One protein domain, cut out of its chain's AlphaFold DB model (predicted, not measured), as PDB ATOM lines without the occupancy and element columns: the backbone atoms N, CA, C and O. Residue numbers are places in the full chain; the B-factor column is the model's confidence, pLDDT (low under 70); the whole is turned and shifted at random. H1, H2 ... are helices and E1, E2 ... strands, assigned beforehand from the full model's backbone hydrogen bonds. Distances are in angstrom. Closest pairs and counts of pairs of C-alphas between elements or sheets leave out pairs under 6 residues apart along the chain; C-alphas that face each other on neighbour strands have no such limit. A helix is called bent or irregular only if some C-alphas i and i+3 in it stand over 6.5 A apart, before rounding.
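Overview. This is residues 54 to 214 of the 275 residues of an uncharacterized protein of Vigna angularis var. angularis (UniProt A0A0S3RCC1). Picture a head at one end and a long, narrow three-stranded ribbon reaching away from it. In the head the small sheet E1 E3 E4 is covered on one face by H4, with H1 beside H4; the ribbon is the sheet E2 E5 E6, and the unnamed stretch 87 to 111 runs along its E6 side and round its far end into E2. H3 sits between head and ribbon, while residues 54 to 59 of H1 and residues 80 to 85, at H2, stick out. The printed part has 161 residues, in the order H1 E1 H2 E2 E3 E4 E5 E6 H3 H4; both sheets are antiparallel and the class is mixed, helices and strands. The whole is loose, with a radius of gyration of the C-alphas of 20.8 A, and flat, spanning 66 by 42 by 20 A.

Along the chain. Find C-alpha 54 at (-25.226, 57.419, -26.193); from there H1 runs through residues 54 to 71, 25.7 A from first to last C-alpha. E1 follows at once, residues 72 to 76, then H2, residues 81 to 86, which is irregular: C-alphas 82 and 85 are 7.8 A apart. After the long unnamed stretch look for C-alpha 112 at (21.244, 40.550, -37.927), where E2, residues 112 to 119, begins its 23.7 A. Read on through E3, residues 127 to 131, and E4, residues 134 to 137, to E5, residues 145 to 154, 29.2 A long, and E6, residues 160 to 168, 26.7 A long. H3 holds residues 172 to 180, and H4, residues 193 to 207, is 20.9 A long and ends with C-alpha 207 at (-15.944, 51.202, -37.973).

Arrangement. Begin with the sheet E2 E5 E6, where E5 is the inner strand. E2 and E5 are antiparallel at 166 degrees, with N 114 and O 150 2.9 A apart, within hydrogen-bond range. E5 and E6 form a hairpin at 165 degrees, where N 151 and O 163 are 2.8 A apart. Look beside E6 for residues 96 to 97, which pair antiparallel with its residues 163 to 164. In the other sheet, E1 and E3 are antiparallel at 148 degrees, with N 75 and O 128 2.8 A apart. E3 and E4 form a hairpin at 170 degrees, with N 129 and O 136 2.7 A apart. The strands of one sheet are apart from those of the other. H4 is on the sheet E1 E3 E4 at a height over the sheet of 10.8 A, over E3 and E4, and it runs across the strands, at 68 degrees to E3 on the local plane. Its closest C-alphas to E4 are those of Ala 195 and Gly 134, 5.1 A apart. H1 touches H4 with its residues 61 to 68 alone, opposite ways at a shallow tilt of 33 degrees, only just short of steep; the closest C-alphas are those of Ala 61 and Arg 206, 6.8 A apart. H1 only grazes the sheet E1 E3 E4, with its residues 68 to 71. H2 and H3 are on neither sheet, and H3 and H4 are only just apart, their closest C-alphas 8.4 A from each other. In H1, H3 and H4 every O i to N i+4 pair is within hydrogen-bond range; in H2 it is 0 of 2, beside 2 of 3 O i to N i+3 pairs.

Size, cuts and confidence. The C-alphas of Met 56 and Asp 107 are the two farthest apart, at 66.8 A. The printed part has no cut. The links H2 to E2, with 25 residues, and H3 to H4, with 12, are long. The mean pLDDT of the printed part is 94.6, and no printed residue is under 70.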
ATOM      1  N   LYS A  54     -26.065  58.625 -26.163       77.25
ATOM      2  CA  LYS A  54     -25.226  57.419 -26.193       77.25
ATOM      3  C   LYS A  54     -26.057  56.156 -26.431       77.25
ATOM      4  O   LYS A  54     -25.716  55.331 -27.273       77.25
ATOM      5  N   THR A  55     -27.189  56.033 -25.744       78.06
ATOM      6  CA  THR A  55     -28.093  54.886 -25.894       78.06
ATOM      7  C   THR A  55     -28.680  54.808 -27.307       78.06
ATOM      8  O   THR A  55     -28.746  53.727 -27.892       78.06
ATOM      9  N   MET A  56     -29.059  55.949 -27.894       79.62
ATOM     10  CA  MET A  56     -29.545  56.003 -29.277       79.62
ATOM     11  C   MET A  56     -28.462  55.624 -30.291       79.62
ATOM     12  O   MET A  56     -28.754  54.896 -31.240       79.62
ATOM     13  N   THR A  57     -27.218  56.075 -30.099       83.94
ATOM     14  CA  THR A  57     -26.100  55.688 -30.975       83.94
ATOM     15  C   THR A  57     -25.777  54.202 -30.869       83.94
ATOM     16  O   THR A  57     -25.553  53.564 -31.894       83.94
ATOM     17  N   ASP A  58     -25.838  53.627 -29.666       88.44
ATOM     18  CA  ASP A  58     -25.614  52.194 -29.453       88.44
ATOM     19  C   ASP A  58     -26.722  51.351 -30.107       88.44
ATOM     20  O   ASP A  58     -26.447  50.319 -30.721       88.44
ATOM     21  N   ALA A  59     -27.982  51.791 -30.014       90.56
ATOM     22  CA  ALA A  59     -29.103  51.138 -30.684       90.56
ATOM     23  C   ALA A  59     -28.966  51.200 -32.214       90.56
ATOM     24  O   ALA A  59     -29.143  50.185 -32.885       90.56
ATOM     25  N   ALA A  60     -28.594  52.362 -32.762       91.25
ATOM     26  CA  ALA A  60     -28.352  52.527 -34.193       91.25
ATOM     27  C   ALA A  60     -27.199  51.638 -34.688       91.25
ATOM     28  O   ALA A  60     -27.339  50.985 -35.719       91.25
ATOM     29  N   ALA A  61     -26.097  51.555 -33.935       90.50
ATOM     30  CA  ALA A  61     -24.974  50.678 -34.260       90.50
ATOM     31  C   ALA A  61     -25.393  49.198 -34.269       90.50
ATOM     32  O   ALA A  61     -25.084  48.480 -35.213       90.50
ATOM     33  N   LYS A  62     -26.170  48.748 -33.276       92.81
ATOM     34  CA  LYS A  62     -26.688  47.369 -33.235       92.81
ATOM     35  C   LYS A  62     -27.627  47.051 -34.395       92.81
ATOM     36  O   LYS A  62     -27.543  45.963 -34.953       92.81
ATOM     37  N   LEU A  63     -28.511  47.982 -34.756       95.38
ATOM     38  CA  LEU A  63     -29.390  47.820 -35.917       95.38
ATOM     39  C   LEU A  63     -28.587  47.736 -37.215       95.38
ATOM     40  O   LEU A  63     -28.912  46.929 -38.081       95.38
ATOM     41  N   LEU A  64     -27.529  48.537 -37.336       95.31
ATOM     42  CA  LEU A  64     -26.640  48.510 -38.487       95.31
ATOM     43  C   LEU A  64     -25.869  47.187 -38.588       95.31
ATOM     44  O   LEU A  64     -25.798  46.619 -39.673       95.31
ATOM     45  N   GLU A  65     -25.339  46.671 -37.478       93.56
ATOM     46  CA  GLU A  65     -24.701  45.347 -37.458       93.56
ATOM     47  C   GLU A  65     -25.694  44.240 -37.820       93.56
ATOM     48  O   GLU A  65     -25.398  43.421 -38.681       93.56
ATOM     49  N   ALA A  66     -26.903  44.256 -37.247       95.31
ATOM     50  CA  ALA A  66     -27.942  43.278 -37.573       95.31
ATOM     51  C   ALA A  66     -28.357  43.338 -39.052       95.31
ATOM     52  O   ALA A  66     -28.603  42.304 -39.670       95.31
ATOM     53  N   PHE A  67     -28.411  44.540 -39.634       96.06
ATOM     54  CA  PHE A  67     -28.635  44.708 -41.064       96.06
ATOM     55  C   PHE A  67     -27.511  44.060 -41.877       96.06
ATOM     56  O   PHE A  67     -27.792  43.281 -42.785       96.06
ATOM     57  N   VAL A  68     -26.243  44.331 -41.551       96.06
ATOM     58  CA  VAL A  68     -25.130  43.738 -42.302       96.06
ATOM     59  C   VAL A  68     -25.105  42.219 -42.152       96.06
ATOM     60  O   VAL A  68     -25.059  41.528 -43.164       96.06
ATOM     61  N   ASP A  69     -25.236  41.704 -40.933       93.88
ATOM     62  CA  ASP A  69     -25.258  40.262 -40.664       93.88
ATOM     63  C   ASP A  69     -26.429  39.545 -41.369       93.88
ATOM     64  O   ASP A  69     -26.318  38.370 -41.706       93.88
ATOM     65  N   SER A  70     -27.548  40.239 -41.621       95.69
ATOM     66  CA  SER A  70     -28.710  39.664 -42.309       95.69
ATOM     67  C   SER A  70     -28.633  39.739 -43.835       95.69
ATOM     68  O   SER A  70     -29.272  38.924 -44.501       95.69
ATOM     69  N   PHE A  71     -27.950  40.740 -44.396       96.06
ATOM     70  CA  PHE A  71     -27.989  41.029 -45.835       96.06
ATOM     71  C   PHE A  71     -26.654  40.823 -46.553       96.06
ATOM     72  O   PHE A  71     -26.626  40.918 -47.780       96.06
ATOM     73  N   PHE A  72     -25.569  40.549 -45.825       97.06
ATOM     74  CA  PHE A  72     -24.245  40.301 -46.386       97.06
ATOM     75  C   PHE A  72     -23.713  38.957 -45.905       97.06
ATOM     76  O   PHE A  72     -23.402  38.765 -44.734       97.06
ATOM     77  N   GLU A  73     -23.561  38.035 -46.844       97.25
ATOM     78  CA  GLU A  73     -22.991  36.719 -46.589       97.25
ATOM     79  C   GLU A  73     -21.512  36.719 -46.975       97.25
ATOM     80  O   GLU A  73     -21.179  36.942 -48.140       97.25
ATOM     81  N   PHE A  74     -20.627  36.443 -46.015       96.88
ATOM     82  CA  PHE A  74     -19.212  36.210 -46.292       96.88
ATOM     83  C   PHE A  74     -19.000  34.811 -46.871       96.88
ATOM     84  O   PHE A  74     -19.396  33.815 -46.274       96.88
ATOM     85  N   VAL A  75     -18.302  34.744 -48.001       96.81
ATOM     86  CA  VAL A  75     -17.979  33.511 -48.720       96.81
ATOM     87  C   VAL A  75     -16.471  33.405 -48.901       96.81
ATOM     88  O   VAL A  75     -15.809  34.386 -49.249       96.81
ATOM     89  N   ASP A  76     -15.927  32.212 -48.686       95.50
ATOM     90  CA  ASP A  76     -14.515  31.929 -48.930       95.50
ATOM     91  C   ASP A  76     -14.193  31.944 -50.420       95.50
ATOM     92  O   ASP A  76     -14.889  31.337 -51.239       95.50
ATOM     93  N   GLN A  77     -13.106  32.625 -50.776       94.12
ATOM     94  CA  GLN A  77     -12.565  32.523 -52.121       94.12
ATOM     95  C   GLN A  77     -11.734  31.241 -52.240       94.12
ATOM     96  O   GLN A  77     -10.794  31.052 -51.462       94.12
ATOM     97  N   PRO A  78     -12.051  30.351 -53.196       91.06
ATOM     98  CA  PRO A  78     -11.309  29.113 -53.360       91.06
ATOM     99  C   PRO A  78      -9.898  29.403 -53.875       91.06
ATOM    100  O   PRO A  78      -9.712  30.176 -54.815       91.06
ATOM    101  N   LEU A  79      -8.906  28.728 -53.298       89.50
ATOM    102  CA  LEU A  79      -7.556  28.691 -53.849       89.50
ATOM    103  C   LEU A  79      -7.461  27.569 -54.882       89.50
ATOM    104  O   LEU A  79      -7.850  26.428 -54.620       89.50
ATOM    105  N   LEU A  80      -6.911  27.875 -56.056       89.19
ATOM    106  CA  LEU A  80      -6.564  26.848 -57.035       89.19
ATOM    107  C   LEU A  80      -5.426  25.962 -56.489       89.19
ATOM    108  O   LEU A  80      -4.605  26.435 -55.702       89.19
ATOM    109  N   PRO A  81      -5.274  24.704 -56.941       90.06
ATOM    110  CA  PRO A  81      -4.155  23.853 -56.520       90.06
ATOM    111  C   PRO A  81      -2.769  24.476 -56.772       90.06
ATOM    112  O   PRO A  81      -1.848  24.305 -55.974       90.06
ATOM    113  N   SER A  82      -2.633  25.255 -57.852       91.69
ATOM    114  CA  SER A  82      -1.425  26.027 -58.182       91.69
ATOM    115  C   SER A  82      -1.178  27.223 -57.252       91.69
ATOM    116  O   SER A  82      -0.096  27.804 -57.276       91.69
ATOM    117  N   GLN A  83      -2.165  27.591 -56.437       89.12
ATOM    118  CA  GLN A  83      -2.150  28.710 -55.497       89.12
ATOM    119  C   GLN A  83      -2.016  28.251 -54.039       89.12
ATOM    120  O   GLN A  83      -2.175  29.057 -53.128       89.12
ATOM    121  N   SER A  84      -1.699  26.977 -53.795       89.50
ATOM    122  CA  SER A  84      -1.566  26.420 -52.441       89.50
ATOM    123  C   SER A  84      -0.569  27.182 -51.560       89.50
ATOM    124  O   SER A  84      -0.813  27.355 -50.373       89.50
ATOM    125  N   ASN A  85       0.508  27.717 -52.142       91.88
ATOM    126  CA  ASN A  85       1.506  28.516 -51.423       91.88
ATOM    127  C   ASN A  85       1.033  29.943 -51.059       91.88
ATOM    128  O   ASN A  85       1.763  30.671 -50.397       91.88
ATOM    129  N   PHE A  86      -0.157  30.359 -51.506       91.69
ATOM    130  CA  PHE A  86      -0.815  31.599 -51.075       91.69
ATOM    131  C   PHE A  86      -1.808  31.372 -49.929       91.69
ATOM    132  O   PHE A  86      -2.445  32.323 -49.476       91.69
ATOM    133  N   ALA A  87      -1.973  30.126 -49.473       93.31
ATOM    134  CA  ALA A  87      -2.782  29.844 -48.299       93.31
ATOM    135  C   ALA A  87      -2.186  30.543 -47.065       93.31
ATOM    136  O   ALA A  87      -0.959  30.596 -46.927       93.31
ATOM    137  N   PRO A  88      -3.035  31.074 -46.169       95.31
ATOM    138  CA  PRO A  88      -2.555  31.691 -44.948       95.31
ATOM    139  C   PRO A  88      -1.834  30.665 -44.073       95.31
ATOM    140  O   PRO A  88      -2.166  29.478 -44.059       95.31
ATOM    141  N   VAL A  89      -0.862  31.148 -43.313       95.94
ATOM    142  CA  VAL A  89      -0.136  30.372 -42.315       95.94
ATOM    143  C   VAL A  89      -0.467  30.862 -40.914       95.94
ATOM    144  O   VAL A  89      -0.776  32.034 -40.686       95.94
ATOM    145  N   GLU A  90      -0.381  29.937 -39.965       95.62
ATOM    146  CA  GLU A  90      -0.634  30.226 -38.562       95.62
ATOM    147  C   GLU A  90       0.519  30.995 -37.920       95.62
ATOM    148  O   GLU A  90       1.692  30.899 -38.303       95.62
ATOM    149  N   GLU A  91       0.165  31.765 -36.901       95.56
ATOM    150  CA  GLU A  91       1.130  32.480 -36.084       95.56
ATOM    151  C   GLU A  91       1.810  31.544 -35.086       95.56
ATOM    152  O   GLU A  91       1.163  30.759 -34.393       95.56
ATOM    153  N   LEU A  92       3.131  31.660 -34.978       95.44
ATOM    154  CA  LEU A  92       3.907  30.947 -33.982       95.44
ATOM    155  C   LEU A  92       3.726  31.583 -32.599       95.44
ATOM    156  O   LEU A  92       3.761  32.804 -32.422       95.44
ATOM    157  N   GLY A  93       3.572  30.728 -31.587       91.50
ATOM    158  CA  GLY A  93       3.544  31.165 -30.190       91.50
ATOM    159  C   GLY A  93       4.899  31.709 -29.731       91.50
ATOM    160  O   GLY A  93       4.967  32.775 -29.118       91.50
ATOM    161  N   GLU A  94       5.976  31.001 -30.076       93.56
ATOM    162  CA  GLU A  94       7.357  31.352 -29.742       93.56
ATOM    163  C   GLU A  94       8.286  31.139 -30.941       93.56
ATOM    164  O   GLU A  94       7.984  30.379 -31.864       93.56
ATOM    165  N   ALA A  95       9.444  31.802 -30.910       95.62
ATOM    166  CA  ALA A  95      10.454  31.650 -31.946       95.62
ATOM    167  C   ALA A  95      11.030  30.224 -31.956       95.62
ATOM    168  O   ALA A  95      11.438  29.690 -30.924       95.62
ATOM    169  N   ILE A  96      11.128  29.635 -33.145       97.06
ATOM    170  CA  ILE A  96      11.645  28.286 -33.362       97.06
ATOM    171  C   ILE A  96      13.149  28.350 -33.619       97.06
ATOM    172  O   ILE A  96      13.623  29.146 -34.432       97.06
ATOM    173  N   LEU A  97      13.912  27.480 -32.954       97.00
ATOM    174  CA  LEU A  97      15.324  27.269 -33.262       97.00
ATOM    175  C   LEU A  97      15.458  26.461 -34.559       97.00
ATOM    176  O   LEU A  97      14.958  25.340 -34.650       97.00
ATOM    177  N   VAL A  98      16.180  26.997 -35.541       96.31
ATOM    178  CA  VAL A  98      16.483  26.282 -36.784       96.31
ATOM    179  C   VAL A  98      17.649  25.331 -36.526       96.31
ATOM    180  O   VAL A  98      18.786  25.760 -36.342       96.31
ATOM    181  N   THR A  99      17.356  24.032 -36.478       94.19
ATOM    182  CA  THR A  99      18.340  22.978 -36.171       94.19
ATOM    183  C   THR A  99      18.875  22.270 -37.410       94.19
ATOM    184  O   THR A  99      19.990  21.754 -37.387       94.19
ATOM    185  N   SER A 100      18.102  22.242 -38.496       94.12
ATOM    186  CA  SER A 100      18.493  21.606 -39.753       94.12
ATOM    187  C   SER A 100      18.988  22.662 -40.733       94.12
ATOM    188  O   SER A 100      18.199  23.378 -41.347       94.12
ATOM    189  N   ILE A 101      20.309  22.777 -40.849       93.50
ATOM    190  CA  ILE A 101      20.984  23.644 -41.816       93.50
ATOM    191  C   ILE A 101      21.858  22.740 -42.682       93.50
ATOM    192  O   ILE A 101      22.704  22.012 -42.164       93.50
ATOM    193  N   GLN A 102      21.631  22.760 -43.994       96.00
ATOM    194  CA  GLN A 102      22.476  22.063 -44.962       96.00
ATOM    195  C   GLN A 102      23.505  23.047 -45.527       96.00
ATOM    196  O   GLN A 102      23.140  24.133 -45.975       96.00
ATOM    197  N   GLY A 103      24.785  22.671 -45.499       94.25
ATOM    198  CA  GLY A 103      25.900  23.575 -45.800       94.25
ATOM    199  C   GLY A 103      26.394  24.339 -44.566       94.25
ATOM    200  O   GLY A 103      26.131  23.940 -43.432       94.25
ATOM    201  N   SER A 104      27.134  25.428 -44.780       92.38
ATOM    202  CA  SER A 104      27.686  26.273 -43.717       92.38
ATOM    203  C   SER A 104      27.350  27.747 -43.946       92.38
ATOM    204  O   SER A 104      27.429  28.252 -45.065       92.38
ATOM    205  N   ILE A 105      26.974  28.447 -42.873       94.81
ATOM    206  CA  ILE A 105      26.850  29.910 -42.887       94.81
ATOM    207  C   ILE A 105      28.275  30.484 -42.814       94.81
ATOM    208  O   ILE A 105      29.007  30.084 -41.904       94.81
ATOM    209  N   PRO A 106      28.677  31.385 -43.735       94.75
ATOM    210  CA  PRO A 106      30.019  31.960 -43.751       94.75
ATOM    211  C   PRO A 106      30.404  32.599 -42.419       94.75
ATOM    212  O   PRO A 106      29.557  33.146 -41.706       94.75
ATOM    213  N   ASP A 107      31.690  32.537 -42.076       91.69
ATOM    214  CA  ASP A 107      32.134  33.037 -40.780       91.69
ATOM    215  C   ASP A 107      32.079  34.566 -40.662       91.69
ATOM    216  O   ASP A 107      31.881  35.110 -39.574       91.69
ATOM    217  N   ASP A 108      32.208  35.252 -41.788       93.75
ATOM    218  CA  ASP A 108      32.119  36.700 -41.936       93.75
ATOM    219  C   ASP A 108      30.684  37.201 -42.174       93.75
ATOM    220  O   ASP A 108      30.474  38.407 -42.318       93.75
ATOM    221  N   PHE A 109      29.685  36.309 -42.191       95.31
ATOM    222  CA  PHE A 109      28.286  36.715 -42.299       95.31
ATOM    223  C   PHE A 109      27.906  37.611 -41.104       95.31
ATOM    224  O   PHE A 109      28.276  37.304 -39.970       95.31
ATOM    225  N   PRO A 110      27.190  38.729 -41.310       95.25
ATOM    226  CA  PRO A 110      26.856  39.636 -40.220       95.25
ATOM    227  C   PRO A 110      25.750  39.068 -39.322       95.25
ATOM    228  O   PRO A 110      24.787  38.458 -39.790       95.25
ATOM    229  N   GLU A 111      25.845  39.329 -38.018       96.38
ATOM    230  CA  GLU A 111      24.694  39.166 -37.127       96.38
ATOM    231  C   GLU A 111      23.596  40.159 -37.516       96.38
ATOM    232  O   GLU A 111      23.862  41.319 -37.836       96.38
ATOM    233  N   GLY A 112      22.346  39.714 -37.479       96.62
ATOM    234  CA  GLY A 112      21.244  40.550 -37.927       96.62
ATOM    235  C   GLY A 112      19.934  39.800 -38.071       96.62
ATOM    236  O   GLY A 112      19.786  38.653 -37.641       96.62
ATOM    237  N   VAL A 113      18.965  40.485 -38.672       97.56
ATOM    238  CA  VAL A 113      17.618  39.964 -38.895       97.56
ATOM    239  C   VAL A 113      17.274  40.114 -40.364       97.56
ATOM    240  O   VAL A 113      17.299  41.218 -40.905       97.56
ATOM    241  N   TYR A 114      16.925  39.004 -41.002       97.44
ATOM    242  CA  TYR A 114      16.238  39.032 -42.282       97.44
ATOM    243  C   TYR A 114      14.738  39.024 -42.019       97.44
ATOM    244  O   TYR A 114      14.240  38.092 -41.394       97.44
ATOM    245  N   ILE A 115      14.025  40.049 -42.480       98.31
ATOM    246  CA  ILE A 115      12.581  40.179 -42.283       98.31
ATOM    247  C   ILE A 115      11.874  40.419 -43.611       98.31
ATOM    248  O   ILE A 115      12.349  41.166 -44.466       98.31
ATOM    249  N   ARG A 116      10.716  39.783 -43.774       97.50
ATOM    250  CA  ARG A 116       9.787  40.018 -44.878       97.50
ATOM    251  C   ARG A 116       8.382  40.232 -44.351       97.50
ATOM    252  O   ARG A 116       8.046  39.776 -43.261       97.50
ATOM    253  N   ASN A 117       7.577  40.887 -45.173       97.62
ATOM    254  CA  ASN A 117       6.149  41.059 -44.978       97.62
ATOM    255  C   ASN A 117       5.390  40.415 -46.144       97.62
ATOM    256  O   ASN A 117       5.963  40.234 -47.226       97.62
ATOM    257  N   GLY A 118       4.124  40.087 -45.927       96.62
ATOM    258  CA  GLY A 118       3.235  39.589 -46.966       96.62
ATOM    259  C   GLY A 118       1.783  39.487 -46.499       96.62
ATOM    260  O   GLY A 118       1.529  39.535 -45.292       96.62
ATOM    261  N   PRO A 119       0.832  39.372 -47.442       96.50
ATOM    262  CA  PRO A 119      -0.575  39.152 -47.130       96.50
ATOM    263  C   PRO A 119      -0.788  37.778 -46.487       96.50
ATOM    264  O   PRO A 119      -0.369  36.760 -47.031       96.50
ATOM    265  N   ASN A 120      -1.487  37.758 -45.357       97.12
ATOM    266  CA  ASN A 120      -1.886  36.561 -44.628       97.12
ATOM    267  C   ASN A 120      -3.291  36.769 -44.028       97.12
ATOM    268  O   ASN A 120      -3.424  37.293 -42.919       97.12
ATOM    269  N   PRO A 121      -4.363  36.421 -44.764       95.81
ATOM    270  CA  PRO A 121      -5.731  36.613 -44.293       95.81
ATOM    271  C   PRO A 121      -6.021  35.870 -42.983       95.81
ATOM    272  O   PRO A 121      -5.854  34.656 -42.894       95.81
ATOM    273  N   VAL A 122      -6.540  36.584 -41.982       93.69
ATOM    274  CA  VAL A 122      -6.701  36.054 -40.610       93.69
ATOM    275  C   VAL A 122      -7.799  34.991 -40.479       93.69
ATOM    276  O   VAL A 122      -7.758  34.165 -39.570       93.69
ATOM    277  N   PHE A 123      -8.795  35.000 -41.366       93.38
ATOM    278  CA  PHE A 123      -9.974  34.133 -41.271       93.38
ATOM    279  C   PHE A 123      -9.960  33.012 -42.313       93.38
ATOM    280  O   PHE A 123     -10.965  32.779 -42.971       93.38
ATOM    281  N   GLY A 124      -8.825  32.337 -42.499       88.88
ATOM    282  CA  GLY A 124      -8.725  31.148 -43.358       88.88
ATOM    283  C   GLY A 124      -8.630  31.418 -44.864       88.88
ATOM    284  O   GLY A 124      -8.482  30.479 -45.637       88.88
ATOM    285  N   GLY A 125      -8.665  32.683 -45.295       92.81
ATOM    286  CA  GLY A 125      -8.477  33.051 -46.696       92.81
ATOM    287  C   GLY A 125      -9.078  34.403 -47.061       92.81
ATOM    288  O   GLY A 125      -9.622  35.126 -46.218       92.81
ATOM    289  N   LEU A 126      -8.971  34.741 -48.345       94.94
ATOM    290  CA  LEU A 126      -9.652  35.895 -48.921       94.94
ATOM    291  C   LEU A 126     -11.162  35.662 -48.933       94.94
ATOM    292  O   LEU A 126     -11.642  34.534 -49.033       94.94
ATOM    293  N   LYS A 127     -11.915  36.755 -48.818       96.06
ATOM    294  CA  LYS A 127     -13.366  36.727 -48.663       96.06
ATOM    295  C   LYS A 127     -14.027  37.449 -49.823       96.06
ATOM    296  O   LYS A 127     -13.491  38.423 -50.352       96.06
ATOM    297  N   SER A 128     -15.195  36.971 -50.201       97.31
ATOM    298  CA  SER A 128     -16.186  37.717 -50.964       97.31
ATOM    299  C   SER A 128     -17.407  37.945 -50.089       97.31
ATOM    300  O   SER A 128     -17.621  37.214 -49.125       97.31
ATOM    301  N   THR A 129     -18.220  38.934 -50.427       97.62
ATOM    302  CA  THR A 129     -19.546  39.111 -49.847       97.62
ATOM    303  C   THR A 129     -20.604  39.128 -50.928       97.62
ATOM    304  O   THR A 129     -20.478  39.872 -51.901       97.62
ATOM    305  N   ASN A 130     -21.648  38.323 -50.742       97.62
ATOM    306  CA  ASN A 130     -22.861  38.369 -51.551       97.62
ATOM    307  C   ASN A 130     -23.937  39.143 -50.785       97.62
ATOM    308  O   ASN A 130     -24.101  38.950 -49.580       97.62
ATOM    309  N   SER A 131     -24.665  40.019 -51.473       96.81
ATOM    310  CA  SER A 131     -25.717  40.832 -50.862       96.81
ATOM    311  C   SER A 131     -26.822  41.186 -51.852       96.81
ATOM    312  O   SER A 131     -26.697  40.958 -53.056       96.81
ATOM    313  N   ILE A 132     -27.874  41.847 -51.359       94.56
ATOM    314  CA  ILE A 132     -28.921  42.451 -52.204       94.56
ATOM    315  C   ILE A 132     -28.385  43.530 -53.162       94.56
ATOM    316  O   ILE A 132     -29.071  43.910 -54.106       94.56
ATOM    317  N   PHE A 133     -27.170  44.031 -52.921       95.88
ATOM    318  CA  PHE A 133     -26.508  45.050 -53.736       95.88
ATOM    319  C   PHE A 133     -25.565  44.458 -54.797       95.88
ATOM    320  O   PHE A 133     -24.949  45.219 -55.542       95.88
ATOM    321  N   GLY A 134     -25.446  43.129 -54.858       97.25
ATOM    322  CA  GLY A 134     -24.499  42.411 -55.711       97.25
ATOM    323  C   GLY A 134     -23.364  41.766 -54.913       97.25
ATOM    324  O   GLY A 134     -23.454  41.601 -53.688       97.25
ATOM    325  N   ARG A 135     -22.296  41.398 -55.622       97.75
ATOM    326  CA  ARG A 135     -21.106  40.740 -55.077       97.75
ATOM    327  C   ARG A 135     -19.919  41.696 -55.014       97.75
ATOM    328  O   ARG A 135     -19.624  42.385 -55.985       97.75
ATOM    329  N   SER A 136     -19.182  41.657 -53.910       97.81
ATOM    330  CA  SER A 136     -17.856  42.272 -53.794       97.81
ATOM    331  C   SER A 136     -16.833  41.280 -53.240       97.81
ATOM    332  O   SER A 136     -17.187  40.313 -52.569       97.81
ATOM    333  N   SER A 137     -15.557  41.473 -53.555       97.25
ATOM    334  CA  SER A 137     -14.480  40.522 -53.286       97.25
ATOM    335  C   SER A 137     -13.192  41.233 -52.897       97.25
ATOM    336  O   SER A 137     -12.917  42.345 -53.354       97.25
ATOM    337  N   HIS A 138     -12.406  40.570 -52.047       95.44
ATOM    338  CA  HIS A 138     -11.003  40.915 -51.876       95.44
ATOM    339  C   HIS A 138     -10.209  40.492 -53.114       95.44
ATOM    340  O   HIS A 138     -10.530  39.472 -53.723       95.44
ATOM    341  N   ILE A 139      -9.143  41.215 -53.432       92.94
ATOM    342  CA  ILE A 139      -8.182  40.810 -54.466       92.94
ATOM    343  C   ILE A 139      -6.984  40.070 -53.861       92.94
ATOM    344  O   ILE A 139      -6.733  40.128 -52.660       92.94
ATOM    345  N   TRP A 140      -6.197  39.398 -54.703       88.62
ATOM    346  CA  TRP A 140      -5.088  38.532 -54.271       88.62
ATOM    347  C   TRP A 140      -3.969  39.235 -53.477       88.62
ATOM    348  O   TRP A 140      -3.217  38.566 -52.775       88.62
ATOM    349  N   VAL A 141      -3.841  40.564 -53.585       90.81
ATOM    350  CA  VAL A 141      -2.861  41.363 -52.819       90.81
ATOM    351  C   VAL A 141      -3.376  41.802 -51.446       90.81
ATOM    352  O   VAL A 141      -2.620  42.375 -50.660       90.81
ATOM    353  N   GLU A 142      -4.660  41.584 -51.154       94.25
ATOM    354  CA  GLU A 142      -5.237  41.875 -49.845       94.25
ATOM    355  C   GLU A 142      -4.948  40.757 -48.838       94.25
ATOM    356  O   GLU A 142      -4.459  39.682 -49.172       94.25
ATOM    357  N   GLY A 143      -5.236  41.036 -47.569       95.12
ATOM    358  CA  GLY A 143      -4.880  40.187 -46.436       95.12
ATOM    359  C   GLY A 143      -3.945  40.920 -45.488       95.12
ATOM    360  O   GLY A 143      -3.113  41.724 -45.904       95.12
ATOM    361  N   GLU A 144      -4.116  40.679 -44.199       97.00
ATOM    362  CA  GLU A 144      -3.349  41.329 -43.147       97.00
ATOM    363  C   GLU A 144      -1.864  41.003 -43.251       97.00
ATOM    364  O   GLU A 144      -1.475  39.913 -43.650       97.00
ATOM    365  N   GLY A 145      -1.018  41.963 -42.903       97.75
ATOM    366  CA  GLY A 145       0.421  41.795 -42.949       97.75
ATOM    367  C   GLY A 145       0.873  40.782 -41.918       97.75
ATOM    368  O   GLY A 145       0.593  40.942 -40.727       97.75
ATOM    369  N   MET A 146       1.614  39.776 -42.364       98.25
ATOM    370  CA  MET A 146       2.355  38.883 -41.488       98.25
ATOM    371  C   MET A 146       3.850  39.045 -41.716       98.25
ATOM    372  O   MET A 146       4.370  38.943 -42.828       98.25
ATOM    373  N   LEU A 147       4.547  39.300 -40.615       98.56
ATOM    374  CA  LEU A 147       5.989  39.409 -40.574       98.56
ATOM    375  C   LEU A 147       6.593  38.023 -40.442       98.56
ATOM    376  O   LEU A 147       6.177  37.252 -39.583       98.56
ATOM    377  N   HIS A 148       7.624  37.757 -41.230       98.44
ATOM    378  CA  HIS A 148       8.459  36.567 -41.131       98.44
ATOM    379  C   HIS A 148       9.893  37.016 -40.897       98.44
ATOM    380  O   HIS A 148      10.452  37.712 -41.746       98.44
ATOM    381  N   ALA A 149      10.485  36.633 -39.767       98.44
ATOM    382  CA  ALA A 149      11.833  37.044 -39.399       98.44
ATOM    383  C   ALA A 149      12.741  35.849 -39.111       98.44
ATOM    384  O   ALA A 149      12.363  34.922 -38.392       98.44
ATOM    385  N   ILE A 150      13.959  35.910 -39.647       98.19
ATOM    386  CA  ILE A 150      15.054  34.985 -39.369       98.19
ATOM    387  C   ILE A 150      16.165  35.767 -38.671       98.19
ATOM    388  O   ILE A 150      16.689  36.740 -39.211       98.19
ATOM    389  N   TYR A 151      16.520  35.332 -37.467       97.94
ATOM    390  CA  TYR A 151      17.515  35.961 -36.609       97.94
ATOM    391  C   TYR A 151      18.819  35.184 -36.681       97.94
ATOM    392  O   TYR A 151      18.837  34.003 -36.340       97.94
ATOM    393  N   PHE A 152      19.905  35.855 -37.046       97.25
ATOM    394  CA  PHE A 152      21.254  35.301 -37.064       97.25
ATOM    395  C   PHE A 152      22.048  35.889 -35.903       97.25
ATOM    396  O   PHE A 152      22.255  37.101 -35.841       97.25
ATOM    397  N   LYS A 153      22.472  35.031 -34.973       95.81
ATOM    398  CA  LYS A 153      23.298  35.419 -33.824       95.81
ATOM    399  C   LYS A 153      24.452  34.451 -33.630       95.81
ATOM    400  O   LYS A 153      24.282  33.249 -33.827       95.81
ATOM    401  N   ARG A 154      25.603  34.941 -33.183       94.31
ATOM    402  CA  ARG A 154      26.715  34.101 -32.736       94.31
ATOM    403  C   ARG A 154      26.474  33.651 -31.297       94.31
ATOM    404  O   ARG A 154      26.052  34.417 -30.432       94.31
ATOM    405  N   SER A 155      26.714  32.373 -31.040       88.75
ATOM    406  CA  SER A 155      26.740  31.807 -29.695       88.75
ATOM    407  C   SER A 155      28.048  32.165 -28.988       88.75
ATOM    408  O   SER A 155      29.034  32.555 -29.615       88.75
ATOM    409  N   SER A 156      28.098  31.956 -27.673       86.06
ATOM    410  CA  SER A 156      29.338  32.086 -26.897       86.06
ATOM    411  C   SER A 156      30.432  31.105 -27.332       86.06
ATOM    412  O   SER A 156      31.600  31.352 -27.063       86.06
ATOM    413  N   GLN A 157      30.072  30.000 -27.997       83.94
ATOM    414  CA  GLN A 157      31.030  29.053 -28.580       83.94
ATOM    415  C   GLN A 157      31.479  29.453 -29.994       83.94
ATOM    416  O   GLN A 157      32.200  28.703 -30.644       83.94
ATOM    417  N   GLY A 158      31.026  30.604 -30.499       85.00
ATOM    418  CA  GLY A 158      31.310  31.059 -31.852       85.00
ATOM    419  C   GLY A 158      30.493  30.344 -32.927       85.00
ATOM    420  O   GLY A 158      30.718  30.612 -34.091       85.00
ATOM    421  N   SER A 159      29.533  29.475 -32.605       90.50
ATOM    422  CA  SER A 159      28.650  28.850 -33.605       90.50
ATOM    423  C   SER A 159      27.448  29.737 -33.952       90.50
ATOM    424  O   SER A 159      27.031  30.577 -33.155       90.50
ATOM    425  N   TRP A 160      26.863  29.555 -35.136       95.31
ATOM    426  CA  TRP A 160      25.642  30.263 -35.525       95.31
ATOM    427  C   TRP A 160      24.409  29.708 -34.804       95.31
ATOM    428  O   TRP A 160      24.143  28.508 -34.827       95.31
ATOM    429  N   LYS A 161      23.626  30.601 -34.198       95.81
ATOM    430  CA  LYS A 161      22.287  30.346 -33.673       95.81
ATOM    431  C   LYS A 161      21.277  31.067 -34.558       95.81
ATOM    432  O   LYS A 161      21.256  32.298 -34.599       95.81
ATOM    433  N   VAL A 162      20.437  30.289 -35.239       97.31
ATOM    434  CA  VAL A 162      19.414  30.802 -36.154       97.31
ATOM    435  C   VAL A 162      18.030  30.565 -35.562       97.31
ATOM    436  O   VAL A 162      17.699  29.438 -35.199       97.31
ATOM    437  N   LEU A 163      17.224  31.619 -35.445       97.50
ATOM    438  CA  LEU A 163      15.832  31.511 -35.000       97.50
ATOM    439  C   LEU A 163      14.883  32.005 -36.083       97.50
ATOM    440  O   LEU A 163      15.205  32.951 -36.790       97.50
ATOM    441  N   TYR A 164      13.701  31.408 -36.162       98.19
ATOM    442  CA  TYR A 164      12.607  31.851 -37.015       98.19
ATOM    443  C   TYR A 164      11.399  32.232 -36.161       98.19
ATOM    444  O   TYR A 164      11.081  31.547 -35.191       98.19
ATOM    445  N   ASN A 165      10.718  33.315 -36.519       98.19
ATOM    446  CA  ASN A 165       9.449  33.692 -35.909       98.19
ATOM    447  C   ASN A 165       8.533  34.350 -36.947       98.19
ATOM    448  O   ASN A 165       9.021  34.962 -37.902       98.19
ATOM    449  N   ASN A 166       7.222  34.275 -36.728       98.31
ATOM    450  CA  ASN A 166       6.242  35.050 -37.475       98.31
ATOM    451  C   ASN A 166       5.189  35.676 -36.547       98.31
ATOM    452  O   ASN A 166       4.859  35.133 -35.496       98.31
ATOM    453  N   LYS A 167       4.686  36.853 -36.924       98.06
ATOM    454  CA  LYS A 167       3.664  37.605 -36.177       98.06
ATOM    455  C   LYS A 167       2.811  38.417 -37.138       98.06
ATOM    456  O   LYS A 167       3.351  39.010 -38.074       98.06
ATOM    457  N   HIS A 168       1.508  38.497 -36.894       98.12
ATOM    458  CA  HIS A 168       0.671  39.473 -37.584       98.12
ATOM    459  C   HIS A 168       1.005  40.897 -37.142       98.12
ATOM    460  O   HIS A 168       1.290  41.171 -35.976       98.12
ATOM    461  N   VAL A 169       0.893  41.828 -38.081       98.06
ATOM    462  CA  VAL A 169       0.914  43.254 -37.790       98.06
ATOM    463  C   VAL A 169      -0.449  43.630 -37.217       98.06
ATOM    464  O   VAL A 169      -1.444  43.716 -37.934       98.06
ATOM    465  N   GLU A 170      -0.506  43.879 -35.910       97.44
ATOM    466  CA  GLU A 170      -1.746  44.241 -35.216       97.44
ATOM    467  C   GLU A 170      -2.197  45.686 -35.513       97.44
ATOM    468  O   GLU A 170      -2.057  46.599 -34.688       97.44
ATOM    469  N   THR A 171      -2.740  45.908 -36.707       96.88
ATOM    470  CA  THR A 171      -3.363  47.178 -37.103       96.88
ATOM    471  C   THR A 171      -4.684  47.424 -36.363       96.88
ATOM    472  O   THR A 171      -5.250  46.526 -35.736       96.88
ATOM    473  N   ASP A 172      -5.215  48.648 -36.443       94.75
ATOM    474  CA  ASP A 172      -6.501  48.986 -35.814       94.75
ATOM    475  C   ASP A 172      -7.635  48.072 -36.310       94.75
ATOM    476  O   ASP A 172      -8.438  47.587 -35.517       94.75
ATOM    477  N   THR A 173      -7.684  47.793 -37.616       95.31
ATOM    478  CA  THR A 173      -8.731  46.947 -38.208       95.31
ATOM    479  C   THR A 173      -8.525  45.470 -37.886       95.31
ATOM    480  O   THR A 173      -9.507  44.775 -37.646       95.31
ATOM    481  N   TYR A 174      -7.270  45.007 -37.800       96.31
ATOM    482  CA  TYR A 174      -6.951  43.665 -37.306       96.31
ATOM    483  C   TYR A 174      -7.493  43.463 -35.887       96.31
ATOM    484  O   TYR A 174      -8.156  42.468 -35.605       96.31
ATOM    485  N   LYS A 175      -7.259  44.433 -34.993       96.62
ATOM    486  CA  LYS A 175      -7.714  44.372 -33.595       96.62
ATOM    487  C   LYS A 175      -9.236  44.321 -33.490       96.62
ATOM    488  O   LYS A 175      -9.750  43.548 -32.685       96.62
ATOM    489  N   ILE A 176      -9.943  45.094 -34.319       95.31
ATOM    490  CA  ILE A 176     -11.412  45.077 -34.385       95.31
ATOM    491  C   ILE A 176     -11.917  43.672 -34.737       95.31
ATOM    492  O   ILE A 176     -12.709  43.101 -33.991       95.31
ATOM    493  N   GLU A 177     -11.443  43.082 -35.835       95.31
ATOM    494  CA  GLU A 177     -11.946  41.772 -36.267       95.31
ATOM    495  C   GLU A 177     -11.505  40.635 -35.340       95.31
ATOM    496  O   GLU A 177     -12.291  39.728 -35.068       95.31
ATOM    497  N   LYS A 178     -10.289  40.699 -34.780       94.88
ATOM    498  CA  LYS A 178      -9.848  39.749 -33.746       94.88
ATOM    499  C   LYS A 178     -10.731  39.802 -32.506       94.88
ATOM    500  O   LYS A 178     -11.068  38.750 -31.974       94.88
ATOM    501  N   GLN A 179     -11.136  40.991 -32.063       95.12
ATOM    502  CA  GLN A 179     -12.044  41.134 -30.925       95.12
ATOM    503  C   GLN A 179     -13.428  40.539 -31.224       95.12
ATOM    504  O   GLN A 179     -14.025  39.908 -30.355       95.12
ATOM    505  N   LEU A 180     -13.929  40.717 -32.447       93.06
ATOM    506  CA  LEU A 180     -15.220  40.180 -32.883       93.06
ATOM    507  C   LEU A 180     -15.174  38.683 -33.224       93.06
ATOM    508  O   LEU A 180     -16.223  38.057 -33.343       93.06
ATOM    509  N   SER A 181     -13.977  38.107 -33.369       94.81
ATOM    510  CA  SER A 181     -13.756  36.713 -33.779       94.81
ATOM    511  C   SER A 181     -14.444  36.333 -35.100       94.81
ATOM    512  O   SER A 181     -14.734  35.160 -35.329       94.81
ATOM    513  N   LYS A 182     -14.702  37.309 -35.982       93.56
ATOM    514  CA  LYS A 182     -15.327  37.098 -37.295       93.56
ATOM    515  C   LYS A 182     -14.826  38.111 -38.333       93.56
ATOM    516  O   LYS A 182     -14.518  39.250 -37.955       93.56
ATOM    517  N   PRO A 183     -14.802  37.754 -39.636       94.44
ATOM    518  CA  PRO A 183     -14.663  38.759 -40.684       94.44
ATOM    519  C   PRO A 183     -15.830  39.747 -40.570       94.44
ATOM    520  O   PRO A 183     -16.982  39.349 -40.419       94.44
ATOM    521  N   SER A 184     -15.518  41.038 -40.560       94.19
ATOM    522  CA  SER A 184     -16.482  42.108 -40.275       94.19
ATOM    523  C   SER A 184     -16.421  43.231 -41.308       94.19
ATOM    524  O   SER A 184     -17.455  43.813 -41.653       94.19
ATOM    525  N   PHE A 185     -15.235  43.526 -41.841       96.50
ATOM    526  CA  PHE A 185     -15.075  44.474 -42.939       96.50
ATOM    527  C   PHE A 185     -15.550  43.843 -44.246       96.50
ATOM    528  O   PHE A 185     -15.051  42.797 -44.661       96.50
ATOM    529  N   LEU A 186     -16.512  44.493 -44.900       97.38
ATOM    530  CA  LEU A 186     -16.995  44.071 -46.210       97.38
ATOM    531  C   LEU A 186     -15.903  44.342 -47.258       97.38
ATOM    532  O   LEU A 186     -15.380  45.462 -47.279       97.38
ATOM    533  N   PRO A 187     -15.577  43.377 -48.133       96.56
ATOM    534  CA  PRO A 187     -14.703  43.608 -49.272       96.56
ATOM    535  C   PRO A 187     -15.233  44.734 -50.161       96.56
ATOM    536  O   PRO A 187     -16.431  44.791 -50.445       96.56
ATOM    537  N   ALA A 188     -14.345  45.615 -50.617       94.31
ATOM    538  CA  ALA A 188     -14.737  46.821 -51.350       94.31
ATOM    539  C   ALA A 188     -13.799  47.169 -52.522       94.31
ATOM    540  O   ALA A 188     -13.756  48.319 -52.953       94.31
ATOM    541  N   ILE A 189     -13.033  46.197 -53.031       93.00
ATOM    542  CA  ILE A 189     -12.060  46.431 -54.110       93.00
ATOM    543  C   ILE A 189     -12.568  45.924 -55.462       93.00
ATOM    544  O   ILE A 189     -12.593  46.688 -56.424       93.00
ATOM    545  N   GLU A 190     -12.993  44.664 -55.545       95.62
ATOM    546  CA  GLU A 190     -13.436  44.036 -56.794       95.62
ATOM    547  C   GLU A 190     -14.912  43.627 -56.719       95.62
ATOM    548  O   GLU A 190     -15.384  43.215 -55.660       95.62
ATOM    549  N   GLY A 191     -15.649  43.717 -57.831       96.44
ATOM    550  CA  GLY A 191     -17.043  43.277 -57.934       96.44
ATOM    551  C   GLY A 191     -18.003  44.338 -58.471       96.44
ATOM    552  O   GLY A 191     -17.605  45.276 -59.164       96.44
ATOM    553  N   ASP A 192     -19.286  44.171 -58.156       97.88
ATOM    554  CA  ASP A 192     -20.363  45.041 -58.618       97.88
ATOM    555  C   ASP A 192     -20.253  46.434 -57.989       97.88
ATOM    556  O   ASP A 192     -20.071  46.583 -56.778       97.88
ATOM    557  N   SER A 193     -20.426  47.487 -58.793       97.50
ATOM    558  CA  SER A 193     -20.227  48.867 -58.328       97.50
ATOM    559  C   SER A 193     -21.133  49.241 -57.152       97.50
ATOM    560  O   SER A 193     -20.690  49.934 -56.238       97.50
ATOM    561  N   LEU A 194     -22.385  48.771 -57.144       97.38
ATOM    562  CA  LEU A 194     -23.313  49.041 -56.045       97.38
ATOM    563  C   LEU A 194     -22.904  48.304 -54.761       97.38
ATOM    564  O   LEU A 194     -22.964  48.897 -53.687       97.38
ATOM    565  N   ALA A 195     -22.429  47.060 -54.864       97.50
ATOM    566  CA  ALA A 195     -21.908  46.305 -53.725       97.50
ATOM    567  C   ALA A 195     -20.666  46.981 -53.126       97.50
ATOM    568  O   ALA A 195     -20.596  47.156 -51.911       97.50
ATOM    569  N   ILE A 196     -19.735  47.444 -53.967       97.56
ATOM    570  CA  ILE A 196     -18.530  48.172 -53.540       97.56
ATOM    571  C   ILE A 196     -18.888  49.485 -52.828       97.56
ATOM    572  O   ILE A 196     -18.389  49.756 -51.735       97.56
ATOM    573  N   LEU A 197     -19.772  50.302 -53.414       97.25
ATOM    574  CA  LEU A 197     -20.193  51.571 -52.808       97.25
ATOM    575  C   LEU A 197     -20.911  51.353 -51.470       97.25
ATOM    576  O   LEU A 197     -20.640  52.064 -50.499       97.25
ATOM    577  N   SER A 198     -21.784  50.345 -51.399       97.06
ATOM    578  CA  SER A 198     -22.451  49.946 -50.158       97.06
ATOM    579  C   SER A 198     -21.451  49.455 -49.111       97.06
ATOM    580  O   SER A 198     -21.537  49.874 -47.958       97.06
ATOM    581  N   ALA A 199     -20.468  48.634 -49.494       97.31
ATOM    582  CA  ALA A 199     -19.418  48.157 -48.598       97.31
ATOM    583  C   ALA A 199     -18.615  49.321 -47.999       97.31
ATOM    584  O   ALA A 199     -18.445  49.383 -46.782       97.31
ATOM    585  N   TYR A 200     -18.210  50.297 -48.819       97.00
ATOM    586  CA  TYR A 200     -17.535  51.505 -48.341       97.00
ATOM    587  C   TYR A 200     -18.360  52.294 -47.327       97.00
ATOM    588  O   TYR A 200     -17.849  52.652 -46.262       97.00
ATOM    589  N   LEU A 201     -19.634  52.545 -47.635       97.19
ATOM    590  CA  LEU A 201     -20.530  53.276 -46.747       97.19
ATOM    591  C   LEU A 201     -20.732  52.533 -45.422       97.19
ATOM    592  O   LEU A 201     -20.597  53.124 -44.353       97.19
ATOM    593  N   LEU A 202     -21.029  51.235 -45.478       97.31
ATOM    594  CA  LEU A 202     -21.333  50.421 -44.302       97.31
ATOM    595  C   LEU A 202     -20.096  50.166 -43.438       97.31
ATOM    596  O   LEU A 202     -20.202  50.172 -42.214       97.31
ATOM    597  N   ASN A 203     -18.915  49.982 -44.033       97.31
ATOM    598  CA  ASN A 203     -17.661  49.904 -43.282       97.31
ATOM    599  C   ASN A 203     -17.366  51.231 -42.572       97.31
ATOM    600  O   ASN A 203     -17.035  51.239 -41.385       97.31
ATOM    601  N   TRP A 204     -17.551  52.362 -43.262       96.06
ATOM    602  CA  TRP A 204     -17.364  53.676 -42.654       96.06
ATOM    603  C   TRP A 204     -18.350  53.931 -41.514       96.06
ATOM    604  O   TRP A 204     -17.934  54.375 -40.447       96.06
ATOM    605  N   LEU A 205     -19.631  53.608 -41.700       95.69
ATOM    606  CA  LEU A 205     -20.634  53.775 -40.654       95.69
ATOM    607  C   LEU A 205     -20.326  52.896 -39.435       95.69
ATOM    608  O   LEU A 205     -20.392  53.401 -38.323       95.69
ATOM    609  N   ARG A 206     -19.941  51.626 -39.619       94.38
ATOM    610  CA  ARG A 206     -19.697  50.684 -38.507       94.38
ATOM    611  C   ARG A 206     -18.376  50.918 -37.779       94.38
ATOM    612  O   ARG A 206     -18.328  50.867 -36.553       94.38
ATOM    613  N   PHE A 207     -17.306  51.199 -38.519       94.38
ATOM    614  CA  PHE A 207     -15.944  51.202 -37.973       94.38
ATOM    615  C   PHE A 207     -15.231  52.552 -38.084       94.38
ATOM    616  O   PHE A 207     -14.103  52.689 -37.613       94.38
ATOM    617  N   GLY A 208     -15.832  53.550 -38.739       93.50
ATOM    618  CA  GLY A 208     -15.162  54.812 -39.075       93.50
ATOM    619  C   GLY A 208     -14.034  54.644 -40.100       93.50
ATOM    620  O   GLY A 208     -13.212  55.542 -40.279       93.50
ATOM    621  N   LYS A 209     -13.957  53.478 -40.752       92.56
ATOM    622  CA  LYS A 209     -12.876  53.070 -41.652       92.56
ATOM    623  C   LYS A 209     -13.497  52.460 -42.897       92.56
ATOM    624  O   LYS A 209     -14.307  51.552 -42.799       92.56
ATOM    625  N   VAL A 210     -13.111  52.971 -44.059       92.38
ATOM    626  CA  VAL A 210     -13.659  52.543 -45.353       92.38
ATOM    627  C   VAL A 210     -13.106  51.168 -45.760       92.38
ATOM    628  O   VAL A 210     -13.858  50.300 -46.191       92.38
ATOM    629  N   ASN A 211     -11.801  50.968 -45.548       91.31
ATOM    630  CA  ASN A 211     -11.056  49.753 -45.869       91.31
ATOM    631  C   ASN A 211     -10.236  49.261 -44.676       91.31
ATOM    632  O   ASN A 211      -9.952  50.017 -43.739       91.31
ATOM    633  N   LYS A 212      -9.816  47.996 -44.760       93.25
ATOM    634  CA  LYS A 212      -8.897  47.376 -43.806       93.25
ATOM    635  C   LYS A 212      -7.505  47.992 -43.891       93.25
ATOM    636  O   LYS A 212      -6.973  48.246 -44.969       93.25
ATOM    637  N   TYR A 213      -6.885  48.158 -42.731       93.69
ATOM    638  CA  TYR A 213      -5.488  48.537 -42.605       93.69
ATOM    639  C   TYR A 213      -4.666  47.256 -42.656       93.69
ATOM    640  O   TYR A 213      -4.521  46.566 -41.650       93.69
ATOM    641  N   ILE A 214      -4.197  46.901 -43.850       94.94
ATOM    642  CA  ILE A 214      -3.569  45.597 -44.086       94.94
ATOM    643  C   ILE A 214      -2.083  45.576 -43.722       94.94
ATOM    644  O   ILE A 214      -1.633  44.602 -43.143       94.94
TER     645      ILE A 214